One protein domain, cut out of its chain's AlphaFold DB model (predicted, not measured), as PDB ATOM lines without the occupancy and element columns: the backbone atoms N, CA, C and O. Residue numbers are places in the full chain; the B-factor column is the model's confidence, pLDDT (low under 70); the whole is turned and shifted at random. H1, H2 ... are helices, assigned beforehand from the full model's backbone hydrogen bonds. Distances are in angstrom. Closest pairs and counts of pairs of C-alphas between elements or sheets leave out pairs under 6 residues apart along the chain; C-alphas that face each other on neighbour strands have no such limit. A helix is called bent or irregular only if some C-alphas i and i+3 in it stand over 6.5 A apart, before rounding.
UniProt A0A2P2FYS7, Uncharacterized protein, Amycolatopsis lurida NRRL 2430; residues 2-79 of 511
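This is residues 2 to 79 of the 511 residues of an uncharacterized protein of Amycolatopsis lurida NRRL 2430 (UniProt A0A2P2FYS7). Helices H2, H3 and H4 make an up-and-down bundle, each running against the one before, their centres in a triangle; residues 6 to 11 of H1 pack on H2. The 78 printed residues hold four named helices, H1 to H4 in order, and no named strand: all helix. The whole is compact, radius of gyration of the C-alphas 12.8 A, spanning 39 by 31 by 20 A.

H1, residues 6 to 18, touches H2, residues 21 to 34, with residues 6 to 11 alone, closest at C-alphas Gly 7 and Val 24, 4.2 A. H2 and H3, residues 39 to 52, form a hairpin, closest at C-alphas Ile 33 and Lys 42, 5.7 A. H3 touches H4, residues 60 to 77, opposite ways at a shallow tilt of 22 degrees, closest at C-alphas Met 46 and Leu 68, 6.5 A. H1 is apart from H3 and H4. Every O i to N i+4 pair is within hydrogen-bond range in H2, H3 and H4; in H1, 7 of 9.

H1 begins at C-alpha 6 (59.092, 4.109, 5.797) and is 16.6 A long, irregular, with C-alphas 14 and 17 9.6 A apart. H2 measures 19.8 A, H3 20.0 A. H4, 26.2 A, ends at C-alpha 77 (38.999, -11.625, -4.786).

The printed part has no cut and no long link. Residues 2 to 4 have pLDDT under 70.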
ATOM      1  N   ALA A   2      71.649   4.580  10.628       34.75
ATOM      2  CA  ALA A   2      70.833   3.673   9.817       34.75
ATOM      3  C   ALA A   2      69.879   4.499   8.925       34.75
ATOM      4  O   ALA A   2      69.504   5.603   9.330       34.75
ATOM      5  N   PRO A   3      69.500   4.022   7.725       54.16
ATOM      6  CA  PRO A   3      68.515   4.715   6.902       54.16
ATOM      7  C   PRO A   3      67.165   4.772   7.626       54.16
ATOM      8  O   PRO A   3      66.719   3.774   8.190       54.16
ATOM      9  N   ALA A   4      66.518   5.938   7.601       67.12
ATOM     10  CA  ALA A   4      65.187   6.115   8.169       67.12
ATOM     11  C   ALA A   4      64.171   5.179   7.489       67.12
ATOM     12  O   ALA A   4      64.170   5.035   6.262       67.12
ATOM     13  N   THR A   5      63.324   4.532   8.289       75.38
ATOM     14  CA  THR A   5      62.319   3.579   7.802       75.38
ATOM     15  C   THR A   5      61.136   4.292   7.142       75.38
ATOM     16  O   THR A   5      60.969   5.509   7.272       75.38
ATOM     17  N   TYR A   6      60.288   3.543   6.429       74.50
ATOM     18  CA  TYR A   6      59.092   4.109   5.797       74.50
ATOM     19  C   TYR A   6      58.163   4.704   6.860       74.50
ATOM     20  O   TYR A   6      57.703   5.838   6.717       74.50
ATOM     21  N   GLY A   7      57.951   3.962   7.947       76.56
ATOM     22  CA  GLY A   7      57.161   4.375   9.094       76.56
ATOM     23  C   GLY A   7      57.745   5.586   9.806       76.56
ATOM     24  O   GLY A   7      56.988   6.495  10.133       76.56
ATOM     25  N   TYR A   8      59.071   5.670   9.982       80.81
ATOM     26  CA  TYR A   8      59.707   6.841  10.596       80.81
ATOM     27  C   TYR A   8      59.442   8.110   9.790       80.81
ATOM     28  O   TYR A   8      59.025   9.121  10.358       80.81
ATOM     29  N   ILE A   9      59.668   8.041   8.474       73.50
ATOM     30  CA  ILE A   9      59.540   9.188   7.578       73.50
ATOM     31  C   ILE A   9      58.077   9.632   7.498       73.50
ATOM     32  O   ILE A   9      57.778  10.795   7.766       73.50
ATOM     33  N   TRP A  10      57.148   8.716   7.204       75.31
ATOM     34  CA  TRP A  10      55.730   9.067   7.112       75.31
ATOM     35  C   TRP A  10      55.152   9.540   8.440       75.31
ATOM     36  O   TRP A  10      54.455  10.545   8.460       75.31
ATOM     37  N   SER A  11      55.474   8.899   9.563       77.44
ATOM     38  CA  SER A  11      54.954   9.350  10.859       77.44
ATOM     39  C   SER A  11      55.451  10.755  11.221       77.44
ATOM     40  O   SER A  11      54.706  11.521  11.829       77.44
ATOM     41  N   ASP A  12      56.672  11.137  10.821       76.44
ATOM     42  CA  ASP A  12      57.164  12.503  11.039       76.44
ATOM     43  C   ASP A  12      56.455  13.519  10.140       76.44
ATOM     44  O   ASP A  12      55.954  14.525  10.629       76.44
ATOM     45  N   TRP A  13      56.308  13.222   8.849       70.38
ATOM     46  CA  TRP A  13      55.582  14.088   7.915       70.38
ATOM     47  C   TRP A  13      54.112  14.295   8.285       70.38
ATOM     48  O   TRP A  13      53.567  15.385   8.119       70.38
ATOM     49  N   LEU A  14      53.457  13.239   8.762       72.19
ATOM     50  CA  LEU A  14      52.017  13.221   9.001       72.19
ATOM     51  C   LEU A  14      51.638  13.751  10.399       72.19
ATOM     52  O   LEU A  14      50.517  14.237  10.581       72.19
ATOM     53  N   TYR A  15      52.541  13.660  11.387       72.44
ATOM     54  CA  TYR A  15      52.252  13.971  12.800       72.44
ATOM     55  C   TYR A  15      53.325  14.814  13.506       72.44
ATOM     56  O   TYR A  15      53.065  15.336  14.594       72.44
ATOM     57  N   GLY A  16      54.513  14.983  12.923       72.62
ATOM     58  CA  GLY A  16      55.590  15.839  13.424       72.62
ATOM     59  C   GLY A  16      55.993  15.513  14.860       72.62
ATOM     60  O   GLY A  16      56.464  14.422  15.174       72.62
ATOM     61  N   ALA A  17      55.797  16.472  15.768       70.56
ATOM     62  CA  ALA A  17      56.055  16.288  17.198       70.56
ATOM     63  C   ALA A  17      55.113  15.275  17.887       70.56
ATOM     64  O   ALA A  17      55.413  14.839  18.992       70.56
ATOM     65  N   ARG A  18      53.997  14.887  17.249       74.69
ATOM     66  CA  ARG A  18      53.040  13.881  17.750       74.69
ATOM     67  C   ARG A  18      53.365  12.451  17.269       74.69
ATOM     68  O   ARG A  18      52.591  11.537  17.542       74.69
ATOM     69  N   LYS A  19      54.479  12.256  16.546       82.56
ATOM     70  CA  LYS A  19      55.029  10.937  16.184       82.56
ATOM     71  C   LYS A  19      55.450  10.168  17.438       82.56
ATOM     72  O   LYS A  19      56.141  10.717  18.291       82.56
ATOM     73  N   ASP A  20      55.144   8.876  17.487       87.12
ATOM     74  CA  ASP A  20      55.711   7.941  18.461       87.12
ATOM     75  C   ASP A  20      56.126   6.609  17.816       87.12
ATOM     76  O   ASP A  20      55.866   6.364  16.638       87.12
ATOM     77  N   ALA A  21      56.814   5.758  18.585       89.00
ATOM     78  CA  ALA A  21      57.311   4.467  18.103       89.00
ATOM     79  C   ALA A  21      56.176   3.551  17.610       89.00
ATOM     80  O   ALA A  21      56.288   2.973  16.538       89.00
ATOM     81  N   PHE A  22      55.047   3.506  18.327       91.44
ATOM     82  CA  PHE A  22      53.876   2.716  17.933       91.44
ATOM     83  C   PHE A  22      53.360   3.096  16.539       91.44
ATOM     84  O   PHE A  22      53.036   2.230  15.730       91.44
ATOM     85  N   MET A  23      53.297   4.392  16.238       88.81
ATOM     86  CA  MET A  23      52.902   4.889  14.924       88.81
ATOM     87  C   MET A  23      53.908   4.504  13.831       88.81
ATOM     88  O   MET A  23      53.496   4.041  12.766       88.81
ATOM     89  N   VAL A  24      55.209   4.625  14.115       88.56
ATOM     90  CA  VAL A  24      56.286   4.191  13.210       88.56
ATOM     91  C   VAL A  24      56.162   2.701  12.889       88.56
ATOM     92  O   VAL A  24      56.073   2.347  11.714       88.56
ATOM     93  N   ASP A  25      56.049   1.857  13.915       90.81
ATOM     94  CA  ASP A  25      55.919   0.403  13.781       90.81
ATOM     95  C   ASP A  25      54.675   0.015  12.961       90.81
ATOM     96  O   ASP A  25      54.734  -0.879  12.116       90.81
ATOM     97  N   VAL A  26      53.548   0.711  13.160       91.94
ATOM     98  CA  VAL A  26      52.309   0.476  12.403       91.94
ATOM     99  C   VAL A  26      52.453   0.866  10.927       91.94
ATOM    100  O   VAL A  26      52.059   0.082  10.063       91.94
ATOM    101  N   TYR A  27      53.039   2.022  10.600       87.12
ATOM    102  CA  TYR A  27      53.239   2.409   9.196       87.12
ATOM    103  C   TYR A  27      54.311   1.555   8.492       87.12
ATOM    104  O   TYR A  27      54.159   1.265   7.301       87.12
ATOM    105  N   ASP A  28      55.350   1.095   9.198       88.00
ATOM    106  CA  ASP A  28      56.299   0.109   8.661       88.00
ATOM    107  C   ASP A  28      55.637  -1.263   8.450       88.00
ATOM    108  O   ASP A  28      55.849  -1.885   7.406       88.00
ATOM    109  N   ALA A  29      54.760  -1.709   9.357       91.00
ATOM    110  CA  ALA A  29      53.965  -2.925   9.171       91.00
ATOM    111  C   ALA A  29      53.007  -2.817   7.969       91.00
ATOM    112  O   ALA A  29      52.935  -3.747   7.165       91.00
ATOM    113  N   CYS A  30      52.338  -1.674   7.776       87.81
ATOM    114  CA  CYS A  30      51.552  -1.403   6.567       87.81
ATOM    115  C   CYS A  30      52.404  -1.523   5.296       87.81
ATOM    116  O   CYS A  30      51.989  -2.188   4.350       87.81
ATOM    117  N   ALA A  31      53.610  -0.948   5.272       82.25
ATOM    118  CA  ALA A  31      54.518  -1.079   4.129       82.25
ATOM    119  C   ALA A  31      55.039  -2.514   3.930       82.25
ATOM    120  O   ALA A  31      55.292  -2.923   2.799       82.25
ATOM    121  N   ALA A  32      55.185  -3.294   5.003       86.56
ATOM    122  CA  ALA A  32      55.575  -4.701   4.942       86.56
ATOM    123  C   ALA A  32      54.448  -5.632   4.450       86.56
ATOM    124  O   ALA A  32      54.759  -6.713   3.949       86.56
ATOM    125  N   ILE A  33      53.179  -5.222   4.584       87.31
ATOM    126  CA  ILE A  33      51.984  -5.873   4.008       87.31
ATOM    127  C   ILE A  33      51.813  -5.475   2.532       87.31
ATOM    128  O   ILE A  33      51.616  -6.340   1.682       87.31
ATOM    129  N   ASP A  34      51.943  -4.179   2.221       78.88
ATOM    130  CA  ASP A  34      51.868  -3.591   0.865       78.88
ATOM    131  C   ASP A  34      52.857  -4.257  -0.111       78.88
ATOM    132  O   ASP A  34      52.563  -4.425  -1.291       78.88
ATOM    133  N   ARG A  35      54.026  -4.669   0.401       77.00
ATOM    134  CA  ARG A  35      55.131  -5.278  -0.361       77.00
ATOM    135  C   ARG A  35      55.202  -6.804  -0.307       77.00
ATOM    136  O   ARG A  35      56.150  -7.351  -0.859       77.00
ATOM    137  N   GLU A  36      54.297  -7.487   0.389       85.00
ATOM    138  CA  GLU A  36      54.345  -8.950   0.493       85.00
ATOM    139  C   GLU A  36      53.628  -9.603  -0.703       85.00
ATOM    140  O   GLU A  36      52.410  -9.442  -0.816       85.00
ATOM    141  N   PRO A  37      54.337 -10.307  -1.610       79.25
ATOM    142  CA  PRO A  37      53.697 -11.046  -2.696       79.25
ATOM    143  C   PRO A  37      53.054 -12.364  -2.244       79.25
ATOM    144  O   PRO A  37      52.120 -12.815  -2.904       79.25
ATOM    145  N   ASP A  38      53.531 -13.002  -1.167       86.81
ATOM    146  CA  ASP A  38      52.971 -14.282  -0.725       86.81
ATOM    147  C   ASP A  38      51.669 -14.097   0.068       86.81
ATOM    148  O   ASP A  38      51.607 -13.370   1.060       86.81
ATOM    149  N   VAL A  39      50.608 -14.784  -0.360       87.44
ATOM    150  CA  VAL A  39      49.254 -14.609   0.187       87.44
ATOM    151  C   VAL A  39      49.158 -15.050   1.652       87.44
ATOM    152  O   VAL A  39      48.409 -14.439   2.418       87.44
ATOM    153  N   GLU A  40      49.904 -16.075   2.074       90.19
ATOM    154  CA  GLU A  40      49.841 -16.571   3.452       90.19
ATOM    155  C   GLU A  40      50.684 -15.697   4.385       90.19
ATOM    156  O   GLU A  40      50.169 -15.199   5.386       90.19
ATOM    157  N   ALA A  41      51.927 -15.383   4.007       92.06
ATOM    158  CA  ALA A  41      52.778 -14.451   4.745       92.06
ATOM    159  C   ALA A  41      52.128 -13.061   4.874       92.06
ATOM    160  O   ALA A  41      52.227 -12.407   5.919       92.06
ATOM    161  N   LYS A  42      51.398 -12.610   3.844       91.31
ATOM    162  CA  LYS A  42      50.618 -11.369   3.897       91.31
ATOM    163  C   LYS A  42      49.466 -11.470   4.895       91.31
ATOM    164  O   LYS A  42      49.302 -10.561   5.712       91.31
ATOM    165  N   ARG A  43      48.728 -12.589   4.904       92.81
ATOM    166  CA  ARG A  43      47.667 -12.860   5.891       92.81
ATOM    167  C   ARG A  43      48.209 -12.852   7.319       92.81
ATOM    168  O   ARG A  43      47.606 -12.230   8.194       92.81
ATOM    169  N   GLU A  44      49.355 -13.486   7.557       95.44
ATOM    170  CA  GLU A  44      50.014 -13.507   8.866       95.44
ATOM    171  C   GLU A  44      50.417 -12.100   9.325       95.44
ATOM    172  O   GLU A  44      50.085 -11.700  10.447       95.44
ATOM    173  N   LYS A  45      51.056 -11.310   8.452       95.62
ATOM    174  CA  LYS A  45      51.417  -9.907   8.727       95.62
ATOM    175  C   LYS A  45      50.194  -9.042   9.029       95.62
ATOM    176  O   LYS A  45      50.215  -8.256   9.976       95.62
ATOM    177  N   MET A  46      49.110  -9.206   8.272       95.31
ATOM    178  CA  MET A  46      47.848  -8.501   8.506       95.31
ATOM    179  C   MET A  46      47.200  -8.893   9.836       95.31
ATOM    180  O   MET A  46      46.769  -8.021  10.590       95.31
ATOM    181  N   ALA A  47      47.186 -10.184  10.176       94.75
ATOM    182  CA  ALA A  47      46.690 -10.667  11.460       94.75
ATOM    183  C   ALA A  47      47.559 -10.187  12.639       94.75
ATOM    184  O   ALA A  47      47.033  -9.904  13.718       94.75
ATOM    185  N   ALA A  48      48.876 -10.062  12.448       96.12
ATOM    186  CA  ALA A  48      49.785  -9.474  13.426       96.12
ATOM    187  C   ALA A  48      49.494  -7.978  13.633       96.12
ATOM    188  O   ALA A  48      49.270  -7.559  14.770       96.12
ATOM    189  N   LEU A  49      49.390  -7.190  12.557       96.06
ATOM    190  CA  LEU A  49      49.051  -5.766  12.649       96.06
ATOM    191  C   LEU A  49      47.661  -5.544  13.269       96.06
ATOM    192  O   LEU A  49      47.500  -4.694  14.144       96.06
ATOM    193  N   GLY A  50      46.673  -6.364  12.900       95.25
ATOM    194  CA  GLY A  50      45.332  -6.345  13.489       95.25
ATOM    195  C   GLY A  50      45.319  -6.592  15.004       95.25
ATOM    196  O   GLY A  50      44.491  -6.014  15.708       95.25
ATOM    197  N   LYS A  51      46.258  -7.394  15.532       94.88
ATOM    198  CA  LYS A  51      46.473  -7.554  16.982       94.88
ATOM    199  C   LYS A  51      47.133  -6.317  17.598       94.88
ATOM    200  O   LYS A  51      46.681  -5.883  18.652       94.88
ATOM    201  N   VAL A  52      48.148  -5.745  16.945       93.50
ATOM    202  CA  VAL A  52      48.886  -4.554  17.417       93.50
ATOM    203  C   VAL A  52      47.971  -3.333  17.573       93.50
ATOM    204  O   VAL A  52      48.063  -2.625  18.570       93.50
ATOM    205  N   ILE A  53      47.044  -3.104  16.638       94.50
ATOM    206  CA  ILE A  53      46.131  -1.943  16.672       94.50
ATOM    207  C   ILE A  53      44.827  -2.182  17.461       94.50
ATOM    208  O   ILE A  53      43.936  -1.317  17.493       94.50
ATOM    209  N   LYS A  54      44.665  -3.366  18.063       92.81
ATOM    210  CA  LYS A  54      43.439  -3.760  18.764       92.81
ATOM    211  C   LYS A  54      43.260  -2.932  20.037       92.81
ATOM    212  O   LYS A  54      44.154  -2.863  20.869       92.81
ATOM    213  N   GLY A  55      42.081  -2.334  20.203       86.25
ATOM    214  CA  GLY A  55      41.758  -1.513  21.376       86.25
ATOM    215  C   GLY A  55      42.347  -0.098  21.363       86.25
ATOM    216  O   GLY A  55      42.102   0.648  22.299       86.25
ATOM    217  N   SER A  56      43.077   0.305  20.315       89.00
ATOM    218  CA  SER A  56      43.483   1.706  20.159       89.00
ATOM    219  C   SER A  56      42.291   2.582  19.755       89.00
ATOM    220  O   SER A  56      41.546   2.240  18.827       89.00
ATOM    221  N   GLU A  57      42.149   3.713  20.447       85.81
ATOM    222  CA  GLU A  57      41.117   4.743  20.244       85.81
ATOM    223  C   GLU A  57      41.606   5.922  19.382       85.81
ATOM    224  O   GLU A  57      40.867   6.870  19.150       85.81
ATOM    225  N   ARG A  58      42.854   5.891  18.893       86.44
ATOM    226  CA  ARG A  58      43.413   6.972  18.065       86.44
ATOM    227  C   ARG A  58      42.716   7.023  16.701       86.44
ATOM    228  O   ARG A  58      42.746   6.025  15.985       86.44
ATOM    229  N   ASP A  59      42.197   8.184  16.299       82.31
ATOM    230  CA  ASP A  59      41.409   8.365  15.062       82.31
ATOM    231  C   ASP A  59      42.050   7.747  13.812       82.31
ATOM    232  O   ASP A  59      41.387   7.066  13.032       82.31
ATOM    233  N   TRP A  60      43.359   7.930  13.639       84.81
ATOM    234  CA  TRP A  60      44.102   7.426  12.482       84.81
ATOM    235  C   TRP A  60      44.190   5.896  12.399       84.81
ATOM    236  O   TRP A  60      44.416   5.339  11.324       84.81
ATOM    237  N   VAL A  61      43.960   5.182  13.505       90.06
ATOM    238  CA  VAL A  61      43.863   3.716  13.498       90.06
ATOM    239  C   VAL A  61      42.609   3.250  12.749       90.06
ATOM    240  O   VAL A  61      42.595   2.129  12.241       90.06
ATOM    241  N   LEU A  62      41.585   4.099  12.591       87.12
ATOM    242  CA  LEU A  62      40.461   3.808  11.696       87.12
ATOM    243  C   LEU A  62      40.935   3.674  10.242       87.12
ATOM    244  O   LEU A  62      40.536   2.726   9.575       87.12
ATOM    245  N   GLY A  63      41.856   4.530   9.785       88.44
ATOM    246  CA  GLY A  63      42.502   4.384   8.477       88.44
ATOM    247  C   GLY A  63      43.263   3.065   8.335       88.44
ATOM    248  O   GLY A  63      43.143   2.390   7.316       88.44
ATOM    249  N   ILE A  64      43.989   2.634   9.370       91.75
ATOM    250  CA  ILE A  64      44.704   1.343   9.351       91.75
ATOM    251  C   ILE A  64      43.724   0.158   9.279       91.75
ATOM    252  O   ILE A  64      43.999  -0.830   8.598       91.75
ATOM    253  N   ARG A  65      42.562   0.249   9.942       91.75
ATOM    254  CA  ARG A  65      41.488  -0.760   9.844       91.75
ATOM    255  C   ARG A  65      40.872  -0.790   8.442       91.75
ATOM    256  O   ARG A  65      40.693  -1.878   7.902       91.75
ATOM    257  N   ASP A  66      40.627   0.374   7.837       88.94
ATOM    258  CA  ASP A  66      40.151   0.491   6.452       88.94
ATOM    259  C   ASP A  66      41.168  -0.127   5.458       88.94
ATOM    260  O   ASP A  66      40.768  -0.865   4.554       88.94
ATOM    261  N   PHE A  67      42.479   0.079   5.664       90.31
ATOM    262  CA  PHE A  67      43.557  -0.555   4.885       90.31
ATOM    263  C   PHE A  67      43.584  -2.082   5.038       90.31
ATOM    264  O   PHE A  67      43.646  -2.795   4.037       90.31
ATOM    265  N   LEU A  68      43.506  -2.598   6.270       92.88
ATOM    266  CA  LEU A  68      43.482  -4.044   6.515       92.88
ATOM    267  C   LEU A  68      42.249  -4.715   5.894       92.88
ATOM    268  O   LEU A  68      42.378  -5.802   5.341       92.88
ATOM    269  N   SER A  69      41.077  -4.072   5.945       90.81
ATOM    270  CA  SER A  69      39.877  -4.578   5.264       90.81
ATOM    271  C   SER A  69      40.069  -4.599   3.747       90.81
ATOM    272  O   SER A  69      39.793  -5.610   3.113       90.81
ATOM    273  N   PHE A  70      40.600  -3.513   3.172       88.69
ATOM    274  CA  PHE A  70      40.844  -3.411   1.733       88.69
ATOM    275  C   PHE A  70      41.790  -4.510   1.225       88.69
ATOM    276  O   PHE A  70      41.492  -5.171   0.232       88.69
ATOM    277  N   GLU A  71      42.915  -4.730   1.911       86.62
ATOM    278  CA  GLU A  71      43.869  -5.779   1.535       86.62
ATOM    279  C   GLU A  71      43.297  -7.187   1.736       86.62
ATOM    280  O   GLU A  71      43.612  -8.090   0.962       86.62
ATOM    281  N   GLN A  72      42.413  -7.381   2.720       89.62
ATOM    282  CA  GLN A  72      41.784  -8.677   2.982       89.62
ATOM    283  C   GLN A  72      40.824  -9.055   1.851       89.62
ATOM    284  O   GLN A  72      40.877 -10.186   1.365       89.62
ATOM    285  N   ASP A  73      39.998  -8.110   1.404       85.12
ATOM    286  CA  ASP A  73      39.102  -8.310   0.264       85.12
ATOM    287  C   ASP A  73      39.911  -8.505  -1.030       85.12
ATOM    288  O   ASP A  73      39.641  -9.433  -1.795       85.12
ATOM    289  N   ARG A  74      40.967  -7.700  -1.243       81.88
ATOM    290  CA  ARG A  74      41.859  -7.824  -2.409       81.88
ATOM    291  C   ARG A  74      42.547  -9.186  -2.474       81.88
ATOM    292  O   ARG A  74      42.645  -9.766  -3.549       81.88
ATOM    293  N   MET A  75      42.983  -9.734  -1.340       84.00
ATOM    294  CA  MET A  75      43.555 -11.083  -1.274       84.00
ATOM    295  C   MET A  75      42.537 -12.196  -1.551       84.00
ATOM    296  O   MET A  75      42.919 -13.241  -2.069       84.00
ATOM    297  N   VAL A  76      41.264 -12.006  -1.188       81.31
ATOM    298  CA  VAL A  76      40.203 -13.006  -1.409       81.31
ATOM    299  C   VAL A  76      39.710 -12.992  -2.856       81.31
ATOM    300  O   VAL A  76      39.422 -14.050  -3.412       81.31
ATOM    301  N   HIS A  77      39.615 -11.810  -3.469       79.06
ATOM    302  CA  HIS A  77      38.999 -11.625  -4.786       79.06
ATOM    303  C   HIS A  77      39.996 -11.370  -5.927       79.06
ATOM    304  O   HIS A  77      39.591 -11.373  -7.085       79.06
ATOM    305  N   GLY A  78      41.276 -11.136  -5.625       72.44
ATOM    306  CA  GLY A  78      42.325 -10.786  -6.596       72.44
ATOM    307  C   GLY A  78      42.286  -9.333  -7.092       72.44
ATOM    308  O   GLY A  78      43.244  -8.879  -7.711       72.44
ATOM    309  N   LEU A  79      41.215  -8.595  -6.789       71.75
ATOM    310  CA  LEU A  79      40.872  -7.288  -7.359       71.75
ATOM    311  C   LEU A  79      40.694  -6.235  -6.261       71.75
ATOM    312  O   LEU A  79      40.352  -6.573  -5.126       71.75
TER     313      LEU A  79